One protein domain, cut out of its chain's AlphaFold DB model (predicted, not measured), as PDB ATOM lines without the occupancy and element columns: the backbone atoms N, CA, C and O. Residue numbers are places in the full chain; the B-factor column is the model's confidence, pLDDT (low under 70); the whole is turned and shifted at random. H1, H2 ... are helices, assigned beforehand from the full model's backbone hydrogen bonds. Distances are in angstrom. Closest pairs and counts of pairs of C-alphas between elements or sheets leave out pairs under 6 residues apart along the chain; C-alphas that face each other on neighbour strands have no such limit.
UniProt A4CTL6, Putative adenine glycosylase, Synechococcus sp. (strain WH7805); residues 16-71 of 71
ATOM      1  N   ALA A  16      25.422 -27.039 -24.277       91.25
ATOM      2  CA  ALA A  16      23.994 -26.846 -24.523       91.25
ATOM      3  C   ALA A  16      23.164 -28.113 -24.259       91.25
ATOM      4  O   ALA A  16      22.096 -27.976 -23.654       91.25
ATOM      5  N   PRO A  17      23.599 -29.332 -24.647       94.12
ATOM      6  CA  PRO A  17      22.828 -30.543 -24.377       94.12
ATOM      7  C   PRO A  17      22.672 -30.821 -22.877       94.12
ATOM      8  O   PRO A  17      21.569 -31.113 -22.412       94.12
ATOM      9  N   GLU A  18      23.755 -30.715 -22.111       93.88
ATOM     10  CA  GLU A  18      23.782 -30.939 -20.663       93.88
ATOM     11  C   GLU A  18      22.972 -29.868 -19.938       93.88
ATOM     12  O   GLU A  18      22.128 -30.190 -19.102       93.88
ATOM     13  N   LEU A  19      23.164 -28.604 -20.317       93.25
ATOM     14  CA  LEU A  19      22.423 -27.480 -19.761       93.25
ATOM     15  C   LEU A  19      20.921 -27.617 -20.031       93.25
ATOM     16  O   LEU A  19      20.119 -27.438 -19.118       93.25
ATOM     17  N   SER A  20      20.534 -27.989 -21.254       94.06
ATOM     18  CA  SER A  20      19.127 -28.205 -21.615       94.06
ATOM     19  C   SER A  20      18.501 -29.299 -20.752       94.06
ATOM     20  O   SER A  20      17.426 -29.094 -20.197       94.06
ATOM     21  N   LYS A  21      19.191 -30.431 -20.559       95.12
ATOM     22  CA  LYS A  21      18.719 -31.518 -19.684       95.12
ATOM     23  C   LYS A  21      18.564 -31.060 -18.234       95.12
ATOM     24  O   LYS A  21      17.543 -31.350 -17.615       95.12
ATOM     25  N   SER A  22      19.541 -30.332 -17.694       95.06
ATOM     26  CA  SER A  22      19.474 -29.812 -16.323       95.06
ATOM     27  C   SER A  22      18.329 -28.817 -16.136       95.06
ATOM     28  O   SER A  22      17.625 -28.877 -15.130       95.06
ATOM     29  N   LEU A  23      18.109 -27.929 -17.109       94.94
ATOM     30  CA  LEU A  23      17.007 -26.970 -17.080       94.94
ATOM     31  C   LEU A  23      15.646 -27.661 -17.185       94.94
ATOM     32  O   LEU A  23      14.732 -27.289 -16.453       94.94
ATOM     33  N   LEU A  24      15.516 -28.677 -18.041       93.69
ATOM     34  CA  LEU A  24      14.294 -29.476 -18.153       93.69
ATOM     35  C   LEU A  24      13.995 -30.221 -16.848       93.69
ATOM     36  O   LEU A  24      12.890 -30.092 -16.331       93.69
ATOM     37  N   ALA A  25      14.986 -30.892 -16.252       94.75
ATOM     38  CA  ALA A  25      14.817 -31.584 -14.972       94.75
ATOM     39  C   ALA A  25      14.405 -30.623 -13.841       94.75
ATOM     40  O   ALA A  25      13.525 -30.926 -13.037       94.75
ATOM     41  N   TRP A  26      14.998 -29.427 -13.792       96.62
ATOM     42  CA  TRP A  26      14.579 -28.395 -12.845       96.62
ATOM     43  C   TRP A  26      13.145 -27.920 -13.120       96.62
ATOM     44  O   TRP A  26      12.340 -27.788 -12.195       96.62
ATOM     45  N   TRP A  27      12.806 -27.683 -14.388       93.69
ATOM     46  CA  TRP A  27      11.480 -27.232 -14.799       93.69
ATOM     47  C   TRP A  27      10.397 -28.287 -14.540       93.69
ATOM     48  O   TRP A  27       9.267 -27.937 -14.216       93.69
ATOM     49  N   GLU A  28      10.709 -29.578 -14.604       91.00
ATOM     50  CA  GLU A  28       9.749 -30.632 -14.271       91.00
ATOM     51  C   GLU A  28       9.273 -30.550 -12.815       91.00
ATOM     52  O   GLU A  28       8.080 -30.754 -12.561       91.00
ATOM     53  N   VAL A  29      10.176 -30.194 -11.893       93.25
ATOM     54  CA  VAL A  29       9.920 -30.098 -10.446       93.25
ATOM     55  C   VAL A  29       9.376 -28.724 -10.044       93.25
ATOM     56  O   VAL A  29       8.479 -28.630  -9.209       93.25
ATOM     57  N   HIS A  30       9.907 -27.648 -10.629       93.94
ATOM     58  CA  HIS A  30       9.631 -26.267 -10.206       93.94
ATOM     59  C   HIS A  30       8.853 -25.440 -11.236       93.94
ATOM     60  O   HIS A  30       8.528 -24.271 -11.003       93.94
ATOM     61  N   GLY A  31       8.562 -26.019 -12.397       89.00
ATOM     62  CA  GLY A  31       7.836 -25.368 -13.472       89.00
ATOM     63  C   GLY A  31       6.423 -25.005 -13.047       89.00
ATOM     64  O   GLY A  31       5.709 -25.767 -12.399       89.00
ATOM     65  N   ARG A  32       5.989 -23.814 -13.461       88.19
ATOM     66  CA  ARG A  32       4.626 -23.329 -13.223       88.19
ATOM     67  C   ARG A  32       3.656 -24.054 -14.159       88.19
ATOM     68  O   ARG A  32       3.328 -23.521 -15.220       88.19
ATOM     69  N   LYS A  33       3.278 -25.273 -13.779       89.06
ATOM     70  CA  LYS A  33       2.261 -26.125 -14.410       89.06
ATOM     71  C   LYS A  33       0.943 -25.992 -13.641       89.06
ATOM     72  O   LYS A  33       0.451 -26.951 -13.064       89.06
ATOM     73  N   ASP A  34       0.435 -24.763 -13.559       89.44
ATOM     74  CA  ASP A  34      -0.749 -24.409 -12.769       89.44
ATOM     75  C   ASP A  34      -1.825 -23.811 -13.693       89.44
ATOM     76  O   ASP A  34      -1.544 -22.800 -14.355       89.44
ATOM     77  N   PRO A  35      -3.032 -24.404 -13.757       88.75
ATOM     78  CA  PRO A  35      -4.100 -23.931 -14.636       88.75
ATOM     79  C   PRO A  35      -4.637 -22.553 -14.239       88.75
ATOM     80  O   PRO A  35      -5.107 -21.824 -15.109       88.75
ATOM     81  N   ALA A  36      -4.512 -22.140 -12.974       88.88
ATOM     82  CA  ALA A  36      -4.885 -20.794 -12.544       88.88
ATOM     83  C   ALA A  36      -3.899 -19.727 -13.050       88.88
ATOM     84  O   ALA A  36      -4.266 -18.563 -13.205       88.88
ATOM     85  N   LEU A  37      -2.647 -20.113 -13.323       88.06
ATOM     86  CA  LEU A  37      -1.600 -19.204 -13.797       88.06
ATOM     87  C   LEU A  37      -1.410 -19.239 -15.316       88.06
ATOM     88  O   LEU A  37      -0.978 -18.241 -15.895       88.06
ATOM     89  N   LYS A  38      -1.650 -20.391 -15.953       91.06
ATOM     90  CA  LYS A  38      -1.437 -20.605 -17.393       91.06
ATOM     91  C   LYS A  38      -2.541 -21.465 -18.015       91.06
ATOM     92  O   LYS A  38      -2.245 -22.554 -18.507       91.06
ATOM     93  N   PRO A  39      -3.798 -21.002 -18.040       90.50
ATOM     94  CA  PRO A  39      -4.901 -21.791 -18.588       90.50
ATOM     95  C   PRO A  39      -4.699 -22.173 -20.066       90.50
ATOM     96  O   PRO A  39      -5.109 -23.250 -20.476       90.50
ATOM     97  N   TRP A  40      -3.992 -21.353 -20.852       92.00
ATOM     98  CA  TRP A  40      -3.691 -21.615 -22.269       92.00
ATOM     99  C   TRP A  40      -2.691 -22.762 -22.516       92.00
ATOM    100  O   TRP A  40      -2.479 -23.144 -23.662       92.00
ATOM    101  N   MET A  41      -2.052 -23.287 -21.466       92.88
ATOM    102  CA  MET A  41      -1.120 -24.423 -21.544       92.88
ATOM    103  C   MET A  41      -1.785 -25.764 -21.206       92.88
ATOM    104  O   MET A  41      -1.103 -26.783 -21.197       92.88
ATOM    105  N   PHE A  42      -3.076 -25.770 -20.871       92.00
ATOM    106  CA  PHE A  42      -3.817 -26.981 -20.531       92.00
ATOM    107  C   PHE A  42      -4.717 -27.398 -21.687       92.00
ATOM    108  O   PHE A  42      -5.241 -26.565 -22.430       92.00
ATOM    109  N   LYS A  43      -4.909 -28.709 -21.821       89.50
ATOM    110  CA  LYS A  43      -5.882 -29.281 -22.749       89.50
ATOM    111  C   LYS A  43      -7.308 -28.954 -22.296       89.50
ATOM    112  O   LYS A  43      -7.545 -28.552 -21.156       89.50
ATOM    113  N   ALA A  44      -8.282 -29.156 -23.184       84.81
ATOM    114  CA  ALA A  44      -9.698 -28.912 -22.884       84.81
ATOM    115  C   ALA A  44     -10.232 -29.765 -21.715       84.81
ATOM    116  O   ALA A  44     -11.197 -29.378 -21.061       84.81
ATOM    117  N   ASP A  45      -9.596 -30.907 -21.441       86.50
ATOM    118  CA  ASP A  45      -9.874 -31.783 -20.296       86.50
ATOM    119  C   ASP A  45      -9.224 -31.305 -18.980       86.50
ATOM    120  O   ASP A  45      -9.413 -31.925 -17.935       86.50
ATOM    121  N   GLY A  46      -8.479 -30.195 -19.008       85.94
ATOM    122  CA  GLY A  46      -7.784 -29.639 -17.851       85.94
ATOM    123  C   GLY A  46      -6.495 -30.373 -17.485       85.94
ATOM    124  O   GLY A  46      -5.936 -30.109 -16.419       85.94
ATOM    125  N   LEU A  47      -6.005 -31.276 -18.340       88.62
ATOM    126  CA  LEU A  47      -4.734 -31.964 -18.140       88.62
ATOM    127  C   LEU A  47      -3.571 -31.190 -18.764       88.62
ATOM    128  O   LEU A  47      -3.719 -30.467 -19.754       88.62
ATOM    129  N   TRP A  48      -2.391 -31.364 -18.170       88.50
ATOM    130  CA  TRP A  48      -1.151 -30.915 -18.789       88.50
ATOM    131  C   TRP A  48      -0.877 -31.780 -20.035       88.50
ATOM    132  O   TRP A  48      -1.036 -33.000 -19.948       88.50
ATOM    133  N   PRO A  49      -0.522 -31.184 -21.184       90.19
ATOM    134  CA  PRO A  49      -0.240 -31.925 -22.411       90.19
ATOM    135  C   PRO A  49       1.005 -32.807 -22.272       90.19
ATOM    136  O   PRO A  49       1.966 -32.438 -21.587       90.19
ATOM    137  N   ASP A  50       1.002 -33.943 -22.968       88.25
ATOM    138  CA  ASP A  50       2.222 -34.708 -23.220       88.25
ATOM    139  C   ASP A  50       3.141 -33.949 -24.204       88.25
ATOM    140  O   ASP A  50       2.683 -33.039 -24.897       88.25
ATOM    141  N   PRO A  51       4.442 -34.284 -24.299       84.00
ATOM    142  CA  PRO A  51       5.380 -33.562 -25.169       84.00
ATOM    143  C   PRO A  51       4.966 -33.498 -26.647       84.00
ATOM    144  O   PRO A  51       5.300 -32.528 -27.325       84.00
ATOM    145  N   ASP A  52       4.246 -34.514 -27.126       86.69
ATOM    146  CA  ASP A  52       3.777 -34.626 -28.511       86.69
ATOM    147  C   ASP A  52       2.350 -34.079 -28.713       86.69
ATOM    148  O   ASP A  52       1.871 -33.990 -29.847       86.69
ATOM    149  N   ASP A  53       1.659 -33.701 -27.632       88.31
ATOM    150  CA  ASP A  53       0.319 -33.129 -27.716       88.31
ATOM    151  C   ASP A  53       0.386 -31.693 -28.252       88.31
ATOM    152  O   ASP A  53       1.131 -30.835 -27.770       88.31
ATOM    153  N   LEU A  54      -0.467 -31.398 -29.232       85.88
ATOM    154  CA  LEU A  54      -0.607 -30.046 -29.760       85.88
ATOM    155  C   LEU A  54      -1.436 -29.180 -28.808       85.88
ATOM    156  O   LEU A  54      -2.585 -29.492 -28.489       85.88
ATOM    157  N   LEU A  55      -0.860 -28.047 -28.411       88.69
ATOM    158  CA  LEU A  55      -1.586 -26.956 -27.771       88.69
ATOM    159  C   LEU A  55      -2.329 -26.117 -28.809       88.69
ATOM    160  O   LEU A  55      -1.886 -26.001 -29.951       88.69
ATOM    161  N   ASP A  56      -3.431 -25.490 -28.392       88.00
ATOM    162  CA  ASP A  56      -4.139 -24.522 -29.231       88.00
ATOM    163  C   ASP A  56      -3.230 -23.311 -29.527       88.00
ATOM    164  O   ASP A  56      -2.913 -22.540 -28.611       88.00
ATOM    165  N   PRO A  57      -2.820 -23.095 -30.794       90.12
ATOM    166  CA  PRO A  57      -1.930 -21.993 -31.140       90.12
ATOM    167  C   PRO A  57      -2.552 -20.623 -30.853       90.12
ATOM    168  O   PRO A  57      -1.831 -19.668 -30.558       90.12
ATOM    169  N   TYR A  58      -3.883 -20.511 -30.933       91.50
ATOM    170  CA  TYR A  58      -4.574 -19.246 -30.708       91.50
ATOM    171  C   TYR A  58      -4.523 -18.831 -29.233       91.50
ATOM    172  O   TYR A  58      -4.132 -17.702 -28.930       91.50
ATOM    173  N   GLY A  59      -4.836 -19.746 -28.309       90.12
ATOM    174  CA  GLY A  59      -4.716 -19.506 -26.870       90.12
ATOM    175  C   GLY A  59      -3.306 -19.083 -26.446       90.12
ATOM    176  O   GLY A  59      -3.153 -18.141 -25.663       90.12
ATOM    177  N   VAL A  60      -2.271 -19.717 -27.010       92.25
ATOM    178  CA  VAL A  60      -0.866 -19.353 -26.754       92.25
ATOM    179  C   VAL A  60      -0.551 -17.948 -27.278       92.25
ATOM    180  O   VAL A  60       0.020 -17.141 -26.544       92.25
ATOM    181  N   LEU A  61      -0.959 -17.614 -28.508       93.19
ATOM    182  CA  LEU A  61      -0.726 -16.290 -29.096       93.19
ATOM    183  C   LEU A  61      -1.350 -15.170 -28.253       93.19
ATOM    184  O   LEU A  61      -0.691 -14.168 -27.971       93.19
ATOM    185  N   VAL A  62      -2.608 -15.338 -27.840       93.00
ATOM    186  CA  VAL A  62      -3.311 -14.347 -27.013       93.00
ATOM    187  C   VAL A  62      -2.562 -14.110 -25.701       93.00
ATOM    188  O   VAL A  62      -2.377 -12.958 -25.302       93.00
ATOM    189  N   ALA A  63      -2.086 -15.175 -25.051       93.12
ATOM    190  CA  ALA A  63      -1.355 -15.068 -23.795       93.12
ATOM    191  C   ALA A  63      -0.030 -14.304 -23.933       93.12
ATOM    192  O   ALA A  63       0.281 -13.460 -23.088       93.12
ATOM    193  N   GLU A  64       0.735 -14.564 -24.996       93.38
ATOM    194  CA  GLU A  64       1.995 -13.862 -25.259       93.38
ATOM    195  C   GLU A  64       1.757 -12.378 -25.581       93.38
ATOM    196  O   GLU A  64       2.411 -11.514 -25.000       93.38
ATOM    197  N   VAL A  65       0.752 -12.051 -26.407       94.12
ATOM    198  CA  VAL A  65       0.391 -10.651 -26.712       94.12
ATOM    199  C   VAL A  65      -0.009  -9.892 -25.447       94.12
ATOM    200  O   VAL A  65       0.487  -8.790 -25.202       94.12
ATOM    201  N   MET A  66      -0.868 -10.483 -24.613       93.12
ATOM    202  CA  MET A  66      -1.297  -9.851 -23.362       93.12
ATOM    203  C   MET A  66      -0.120  -9.631 -22.407       93.12
ATOM    204  O   MET A  66      -0.007  -8.558 -21.814       93.12
ATOM    205  N   ARG A  67       0.802 -10.597 -22.301       85.81
ATOM    206  CA  ARG A  67       2.016 -10.471 -21.481       85.81
ATOM    207  C   ARG A  67       2.979  -9.402 -21.986       85.81
ATOM    208  O   ARG A  67       3.518  -8.666 -21.168       85.81
ATOM    209  N   CYS A  68       3.170  -9.285 -23.297       80.94
ATOM    210  CA  CYS A  68       4.014  -8.243 -23.882       80.94
ATOM    211  C   CYS A  68       3.431  -6.839 -23.693       80.94
ATOM    212  O   CYS A  68       4.184  -5.882 -23.571       80.94
ATOM    213  N   SER A  69       2.103  -6.708 -23.653       71.25
ATOM    214  CA  SER A  69       1.430  -5.416 -23.465       71.25
ATOM    215  C   SER A  69       1.415  -4.913 -22.016       71.25
ATOM    216  O   SER A  69       1.103  -3.749 -21.776       71.25
ATOM    217  N   ALA A  70       1.735  -5.783 -21.055       60.12
ATOM    218  CA  ALA A  70       1.811  -5.458 -19.631       60.12
ATOM    219  C   ALA A  70       3.228  -5.059 -19.162       60.12
ATOM    220  O   ALA A  70       3.424  -4.876 -17.959       60.12
ATOM    221  N   ALA A  71       4.199  -4.977 -20.082       50.34
ATOM    222  CA  ALA A  71       5.610  -4.670 -19.824       50.34
ATOM    223  C   ALA A  71       5.967  -3.207 -20.122       50.34
ATOM    224  O   ALA A  71       5.397  -2.636 -21.080       50.34
TER     225      ALA A  71
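This is residues 16 to 71 of the 71 residues of the protein "Putative adenine glycosylase" of Synechococcus sp. (strain WH7805) (UniProt A4CTL6). Two helices stand well separated, H1 as an arm at one end and H2 at the other, with a long looping link, residues 31 to 56, between them. Residues 16 to 22 and 24 to 30 of H1 stick out free, as do residues 64 to 71, of which 64 to 69 belong to H2. The printed part has 56 residues with two named helices, H1 then H2, and no named strand; the class is all helix, with 28 residues in named elements. It is loose, with a radius of gyration of the C-alphas of 13.2 A, and spans 32 by 31 by 19 A.

Look first at H1, residues 16 to 30, which is apart from H2, residues 57 to 69. In H2 every O i to N i+4 pair is within hydrogen-bond range; in H1, 10 of 11 are.

Find C-alpha 16 at (23.994, -26.846, -24.523); from there H1 runs 20.3 A to C-alpha 30. H2 runs 18.6 A from C-alpha 57 to C-alpha 69 at (1.430, -5.416, -23.465).

The C-alphas of Ala 16 and Asp 45, the two farthest apart, are 34.5 A apart. The printed part has no cut, and the link from H1 to H2 is long. Residues 70 to 71 are under pLDDT 70.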